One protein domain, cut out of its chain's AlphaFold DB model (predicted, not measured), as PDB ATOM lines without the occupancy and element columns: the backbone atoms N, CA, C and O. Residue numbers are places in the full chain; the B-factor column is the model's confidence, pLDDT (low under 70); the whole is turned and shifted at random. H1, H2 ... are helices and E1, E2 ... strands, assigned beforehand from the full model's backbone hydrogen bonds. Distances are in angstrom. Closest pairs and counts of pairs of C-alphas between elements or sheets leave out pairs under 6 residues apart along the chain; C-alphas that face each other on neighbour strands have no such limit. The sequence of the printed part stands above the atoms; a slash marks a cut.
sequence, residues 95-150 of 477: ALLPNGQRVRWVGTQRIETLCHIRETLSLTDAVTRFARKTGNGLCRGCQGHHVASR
ATOM      1  N   ALA A  95     300.525 184.307 165.850       73.62
ATOM      2  CA  ALA A  95     301.149 185.073 164.772       73.62
ATOM      3  C   ALA A  95     300.222 185.146 163.555       73.62
ATOM      4  O   ALA A  95     299.282 184.357 163.424       73.62
ATOM      5  N   LEU A  96     300.506 186.086 162.656       75.94
ATOM      6  CA  LEU A  96     299.801 186.265 161.390       75.94
ATOM      7  C   LEU A  96     300.734 185.932 160.231       75.94
ATOM      8  O   LEU A  96     301.867 186.403 160.165       75.94
ATOM      9  N   LEU A  97     300.246 185.106 159.314       79.94
ATOM     10  CA  LEU A  97     300.939 184.781 158.077       79.94
ATOM     11  C   LEU A  97     300.648 185.832 156.990       79.94
ATOM     12  O   LEU A  97     299.615 186.503 157.054       79.94
ATOM     13  N   PRO A  98     301.495 185.942 155.945       73.62
ATOM     14  CA  PRO A  98     301.326 186.926 154.867       73.62
ATOM     15  C   PRO A  98     299.983 186.845 154.128       73.62
ATOM     16  O   PRO A  98     299.519 187.823 153.552       73.62
ATOM     17  N   ASN A  99     299.331 185.681 154.148       75.81
ATOM     18  CA  ASN A  99     298.001 185.491 153.575       75.81
ATOM     19  C   ASN A  99     296.842 186.001 154.456       75.81
ATOM     20  O   ASN A  99     295.695 185.867 154.028       75.81
ATOM     21  N   GLY A 100     297.122 186.521 155.658       71.94
ATOM     22  CA  GLY A 100     296.140 186.976 156.652       71.94
ATOM     23  C   GLY A 100     295.640 185.885 157.610       71.94
ATOM     24  O   GLY A 100     294.668 186.084 158.342       71.94
ATOM     25  N   GLN A 101     296.253 184.698 157.600       80.06
ATOM     26  CA  GLN A 101     295.876 183.583 158.469       80.06
ATOM     27  C   GLN A 101     296.528 183.702 159.851       80.06
ATOM     28  O   GLN A 101     297.740 183.867 159.954       80.06
ATOM     29  N   ARG A 102     295.735 183.533 160.916       80.12
ATOM     30  CA  ARG A 102     296.239 183.441 162.293       80.12
ATOM     31  C   ARG A 102     296.692 182.017 162.617       80.12
ATOM     32  O   ARG A 102     295.993 181.042 162.322       80.12
ATOM     33  N   VAL A 103     297.854 181.910 163.242       81.75
ATOM     34  CA  VAL A 103     298.515 180.661 163.634       81.75
ATOM     35  C   VAL A 103     298.970 180.746 165.087       81.75
ATOM     36  O   VAL A 103     299.135 181.844 165.612       81.75
ATOM     37  N   ARG A 104     299.141 179.605 165.757       80.56
ATOM     38  CA  ARG A 104     299.599 179.528 167.153       80.56
ATOM     39  C   ARG A 104     301.060 179.105 167.209       80.56
ATOM     40  O   ARG A 104     301.455 178.211 166.476       80.56
ATOM     41  N   TRP A 105     301.858 179.698 168.081       76.81
ATOM     42  CA  TRP A 105     303.223 179.249 168.334       76.81
ATOM     43  C   TRP A 105     303.225 177.971 169.174       76.81
ATOM     44  O   TRP A 105     302.523 177.872 170.176       76.81
ATOM     45  N   VAL A 106     304.036 176.994 168.767       77.50
ATOM     46  CA  VAL A 106     304.238 175.712 169.475       77.50
ATOM     47  C   VAL A 106     305.727 175.547 169.840       77.50
ATOM     48  O   VAL A 106     306.267 174.449 169.910       77.50
ATOM     49  N   GLY A 107     306.435 176.666 170.019       65.88
ATOM     50  CA  GLY A 107     307.867 176.727 170.320       65.88
ATOM     51  C   GLY A 107     308.514 177.980 169.728       65.88
ATOM     52  O   GLY A 107     307.819 178.915 169.344       65.88
ATOM     53  N   THR A 108     309.843 177.989 169.610       63.53
ATOM     54  CA  THR A 108     310.618 179.155 169.137       63.53
ATOM     55  C   THR A 108     310.572 179.375 167.622       63.53
ATOM     56  O   THR A 108     310.710 180.501 167.163       63.53
ATOM     57  N   GLN A 109     310.379 178.316 166.826       70.75
ATOM     58  CA  GLN A 109     310.396 178.383 165.350       70.75
ATOM     59  C   GLN A 109     309.276 177.575 164.682       70.75
ATOM     60  O   GLN A 109     309.283 177.355 163.467       70.75
ATOM     61  N   ARG A 110     308.323 177.085 165.478       77.31
ATOM     62  CA  ARG A 110     307.242 176.220 165.011       77.31
ATOM     63  C   ARG A 110     305.899 176.861 165.275       77.31
ATOM     64  O   ARG A 110     305.647 177.364 166.369       77.31
ATOM     65  N   ILE A 111     305.041 176.776 164.273       82.19
ATOM     66  CA  ILE A 111     303.680 177.281 164.323       82.19
ATOM     67  C   ILE A 111     302.686 176.157 164.035       82.19
ATOM     68  O   ILE A 111     303.000 175.189 163.346       82.19
ATOM     69  N   GLU A 112     301.474 176.297 164.542       82.38
ATOM     70  CA  GLU A 112     300.337 175.431 164.281       82.38
ATOM     71  C   GLU A 112     299.245 176.223 163.569       82.38
ATOM     72  O   GLU A 112     298.827 177.303 164.006       82.38
ATOM     73  N   THR A 113     298.763 175.674 162.460       80.50
ATOM     74  CA  THR A 113     297.644 176.244 161.711       80.50
ATOM     75  C   THR A 113     296.329 176.049 162.473       80.50
ATOM     76  O   THR A 113     295.958 174.944 162.861       80.50
ATOM     77  N   LEU A 114     295.580 177.136 162.680       78.12
ATOM     78  CA  LEU A 114     294.326 177.106 163.453       78.12
ATOM     79  C   LEU A 114     293.079 176.819 162.604       78.12
ATOM     80  O   LEU A 114     292.004 176.527 163.129       78.12
ATOM     81  N   CYS A 115     293.207 176.902 161.284       71.56
ATOM     82  CA  CYS A 115     292.156 176.620 160.314       71.56
ATOM     83  C   CYS A 115     292.724 175.784 159.156       71.56
ATOM     84  O   CYS A 115     293.936 175.745 158.957       71.56
ATOM     85  N   HIS A 116     291.836 175.123 158.402       69.62
ATOM     86  CA  HIS A 116     292.179 174.021 157.486       69.62
ATOM     87  C   HIS A 116     292.718 172.794 158.242       69.62
ATOM     88  O   HIS A 116     292.241 172.497 159.339       69.62
ATOM     89  N   ILE A 117     293.628 172.032 157.630       70.06
ATOM     90  CA  ILE A 117     294.297 170.900 158.270       70.06
ATOM     91  C   ILE A 117     295.205 171.481 159.353       70.06
ATOM     92  O   ILE A 117     296.082 172.284 159.038       70.06
ATOM     93  N   ARG A 118     294.965 171.096 160.613       76.06
ATOM     94  CA  ARG A 118     295.839 171.450 161.735       76.06
ATOM     95  C   ARG A 118     297.156 170.713 161.561       76.06
ATOM     96  O   ARG A 118     297.208 169.492 161.690       76.06
ATOM     97  N   GLU A 119     298.192 171.454 161.221       81.81
ATOM     98  CA  GLU A 119     299.536 170.938 161.014       81.81
ATOM     99  C   GLU A 119     300.534 171.843 161.730       81.81
ATOM    100  O   GLU A 119     300.351 173.060 161.809       81.81
ATOM    101  N   THR A 120     301.590 171.235 162.266       83.75
ATOM    102  CA  THR A 120     302.718 171.967 162.836       83.75
ATOM    103  C   THR A 120     303.777 172.134 161.757       83.75
ATOM    104  O   THR A 120     304.308 171.147 161.250       83.75
ATOM    105  N   LEU A 121     304.087 173.379 161.413       79.56
ATOM    106  CA  LEU A 121     305.063 173.739 160.388       79.56
ATOM    107  C   LEU A 121     306.192 174.562 161.004       79.56
ATOM    108  O   LEU A 121     306.019 175.206 162.041       79.56
ATOM    109  N   SER A 122     307.352 174.566 160.346       81.94
ATOM    110  CA  SER A 122     308.348 175.604 160.610       81.94
ATOM    111  C   SER A 122     307.812 176.959 160.127       81.94
ATOM    112  O   SER A 122     307.031 177.021 159.172       81.94
ATOM    113  N   LEU A 123     308.222 178.053 160.772       73.25
ATOM    114  CA  LEU A 123     307.813 179.400 160.357       73.25
ATOM    115  C   LEU A 123     308.189 179.678 158.890       73.25
ATOM    116  O   LEU A 123     307.398 180.244 158.140       73.25
ATOM    117  N   THR A 124     309.368 179.227 158.459       73.38
ATOM    118  CA  THR A 124     309.863 179.385 157.084       73.38
ATOM    119  C   THR A 124     309.003 178.640 156.063       73.38
ATOM    120  O   THR A 124     308.661 179.199 155.017       73.38
ATOM    121  N   ASP A 125     308.588 177.410 156.373       74.62
ATOM    122  CA  ASP A 125     307.711 176.631 155.491       74.62
ATOM    123  C   ASP A 125     306.309 177.241 155.431       74.62
ATOM    124  O   ASP A 125     305.673 177.268 154.381       74.62
ATOM    125  N   ALA A 126     305.828 177.781 156.550       74.25
ATOM    126  CA  ALA A 126     304.541 178.451 156.596       74.25
ATOM    127  C   ALA A 126     304.533 179.739 155.762       74.25
ATOM    128  O   ALA A 126     303.636 179.933 154.945       74.25
ATOM    129  N   VAL A 127     305.543 180.598 155.905       73.25
ATOM    130  CA  VAL A 127     305.641 181.855 155.145       73.25
ATOM    131  C   VAL A 127     305.726 181.594 153.641       73.25
ATOM    132  O   VAL A 127     305.068 182.280 152.863       73.25
ATOM    133  N   THR A 128     306.477 180.574 153.218       74.44
ATOM    134  CA  THR A 128     306.600 180.212 151.795       74.44
ATOM    135  C   THR A 128     305.322 179.583 151.240       74.44
ATOM    136  O   THR A 128     304.868 179.958 150.156       74.44
ATOM    137  N   ARG A 129     304.692 178.669 151.988       73.69
ATOM    138  CA  ARG A 129     303.445 177.994 151.589       73.69
ATOM    139  C   ARG A 129     302.242 178.938 151.557       73.69
ATOM    140  O   ARG A 129     301.358 178.775 150.719       73.69
ATOM    141  N   PHE A 130     302.223 179.932 152.438       75.50
ATOM    142  CA  PHE A 130     301.133 180.891 152.616       75.50
ATOM    143  C   PHE A 130     301.534 182.318 152.211       75.50
ATOM    144  O   PHE A 130     301.057 183.297 152.778       75.50
ATOM    145  N   ALA A 131     302.395 182.444 151.198       69.81
ATOM    146  CA  ALA A 131     302.916 183.731 150.734       69.81
ATOM    147  C   ALA A 131     301.876 184.618 150.019       69.81
ATOM    148  O   ALA A 131     302.113 185.807 149.821       69.81
ATOM    149  N   ARG A 132     300.745 184.053 149.572       66.00
ATOM    150  CA  ARG A 132     299.748 184.761 148.752       66.00
ATOM    151  C   ARG A 132     298.462 185.010 149.526       66.00
ATOM    152  O   ARG A 132     297.882 184.076 150.076       66.00
ATOM    153  N   LYS A 133     297.974 186.250 149.478       70.00
ATOM    154  CA  LYS A 133     296.662 186.637 150.008       70.00
ATOM    155  C   LYS A 133     295.551 185.860 149.297       70.00
ATOM    156  O   LYS A 133     295.441 185.900 148.073       70.00
ATOM    157  N   THR A 134     294.733 185.145 150.068       67.00
ATOM    158  CA  THR A 134     293.650 184.294 149.529       67.00
ATOM    159  C   THR A 134     292.300 185.021 149.478       67.00
ATOM    160  O   THR A 134     291.414 184.637 148.716       67.00
ATOM    161  N   GLY A 135     292.137 186.079 150.275       68.31
ATOM    162  CA  GLY A 135     290.937 186.909 150.343       68.31
ATOM    163  C   GLY A 135     290.926 187.786 151.593       68.31
ATOM    164  O   GLY A 135     291.847 187.707 152.399       68.31
ATOM    165  N   ASN A 136     289.877 188.594 151.757       70.12
ATOM    166  CA  ASN A 136     289.746 189.549 152.872       70.12
ATOM    167  C   ASN A 136     288.632 189.149 153.858       70.12
ATOM    168  O   ASN A 136     288.278 189.901 154.759       70.12
ATOM    169  N   GLY A 137     288.014 187.986 153.661       70.12
ATOM    170  CA  GLY A 137     286.939 187.490 154.507       70.12
ATOM    171  C   GLY A 137     287.463 186.930 155.827       70.12
ATOM    172  O   GLY A 137     288.461 186.206 155.862       70.12
ATOM    173  N   LEU A 138     286.733 187.208 156.907       75.50
ATOM    174  CA  LEU A 138     287.011 186.673 158.237       75.50
ATOM    175  C   LEU A 138     286.816 185.149 158.278       75.50
ATOM    176  O   LEU A 138     285.734 184.620 158.004       75.50
ATOM    177  N   CYS A 139     287.862 184.435 158.684       76.44
ATOM    178  CA  CYS A 139     287.817 183.004 158.931       76.44
ATOM    179  C   CYS A 139     287.218 182.704 160.303       76.44
ATOM    180  O   CYS A 139     287.758 183.119 161.318       76.44
ATOM    181  N   ARG A 140     286.157 181.896 160.380       74.31
ATOM    182  CA  ARG A 140     285.584 181.485 161.678       74.31
ATOM    183  C   ARG A 140     286.474 180.538 162.491       74.31
ATOM    184  O   ARG A 140     286.252 180.400 163.683       74.31
ATOM    185  N   GLY A 141     287.436 179.868 161.849       72.94
ATOM    186  CA  GLY A 141     288.317 178.896 162.505       72.94
ATOM    187  C   GLY A 141     289.513 179.548 163.193       72.94
ATOM    188  O   GLY A 141     289.709 179.365 164.386       72.94
ATOM    189  N   CYS A 142     290.300 180.327 162.447       74.44
ATOM    190  CA  CYS A 142     291.479 181.004 162.993       74.44
ATOM    191  C   CYS A 142     291.219 182.466 163.372       74.44
ATOM    192  O   CYS A 142     292.092 183.089 163.956       74.44
ATOM    193  N   GLN A 143     290.059 183.032 163.020       74.50
ATOM    194  CA  GLN A 143     289.731 184.456 163.190       74.50
ATOM    195  C   GLN A 143     290.611 185.425 162.372       74.50
ATOM    196  O   GLN A 143     290.458 186.633 162.497       74.50
ATOM    197  N   GLY A 144     291.473 184.923 161.481       76.69
ATOM    198  CA  GLY A 144     292.249 185.733 160.533       76.69
ATOM    199  C   GLY A 144     291.465 186.107 159.268       76.69
ATOM    200  O   GLY A 144     290.533 185.401 158.865       76.69
ATOM    201  N   HIS A 145     291.841 187.212 158.627       74.12
ATOM    202  CA  HIS A 145     291.248 187.693 157.373       74.12
ATOM    203  C   HIS A 145     291.968 187.092 156.165       74.12
ATOM    204  O   HIS A 145     292.909 187.668 155.633       74.12
ATOM    205  N   HIS A 146     291.530 185.906 155.745       77.44
ATOM    206  CA  HIS A 146     292.155 185.191 154.628       77.44
ATOM    207  C   HIS A 146     291.171 184.383 153.773       77.44
ATOM    208  O   HIS A 146     291.586 183.674 152.858       77.44
ATOM    209  N   VAL A 147     289.865 184.424 154.059       79.12
ATOM    210  CA  VAL A 147     288.857 183.671 153.297       79.12
ATOM    211  C   VAL A 147     288.457 184.473 152.063       79.12
ATOM    212  O   VAL A 147     288.247 185.680 152.141       79.12
ATOM    213  N   ALA A 148     288.306 183.815 150.913       72.38
ATOM    214  CA  ALA A 148     287.735 184.455 149.733       72.38
ATOM    215  C   ALA A 148     286.332 184.992 150.066       72.38
ATOM    216  O   ALA A 148     285.456 184.229 150.482       72.38
ATOM    217  N   SER A 149     286.121 186.302 149.907       55.00
ATOM    218  CA  SER A 149     284.829 186.940 150.144       55.00
ATOM    219  C   SER A 149     283.772 186.236 149.300       55.00
ATOM    220  O   SER A 149     283.806 186.285 148.070       55.00
ATOM    221  N   ARG A 150     282.849 185.529 149.959       47.56
ATOM    222  CA  ARG A 150     281.712 184.903 149.286       47.56
ATOM    223  C   ARG A 150     280.964 186.027 148.562       47.56
ATOM    224  O   ARG A 150     280.572 186.973 149.245       47.56
TER     225      ARG A 150
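This is residues 95 to 150 of the 477 residues of an uncharacterized protein of Nitrospira sp (UniProt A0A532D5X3). With little regular structure, this is a small sheet of three short strands, E1 - E2 - E3, antiparallel, with helix H1 over one face; loops and E4 make the other end of the long axis. The 56 printed residues run E1 E2 E3 H1 E4, mixed, with 21 in these elements. The whole is compact, radius of gyration of the C-alphas 10.6 A, spanning 34 by 19 by 16 A.

E1, residues 102 to 105, E2, 110 to 113, and E3, 120 to 122, form a meander, each strand the antiparallel neighbour of the one before; look for N 104 and O 112, 2.9 A, and N 111 and O 121, 2.9 A, within hydrogen-bond range. H1, residues 123 to 129, with every O i to N i+4 pair within range, is on the sheet at a height of 9.1 A. E4, residues 145 to 147, pairs with no named strand; residues 137 to 138 pair with it.

Find C-alpha 102 at (296.239, 183.441, 162.293), where E1 begins. E1 and E2 each measure 10.1 A, H1 9.9 A; E4 ends at (288.857, 183.671, 153.297).

The printed part has no cut. The link H1 to E4 is long, 15 residues. Nine residues are under pLDDT 70, among them 149 to 150.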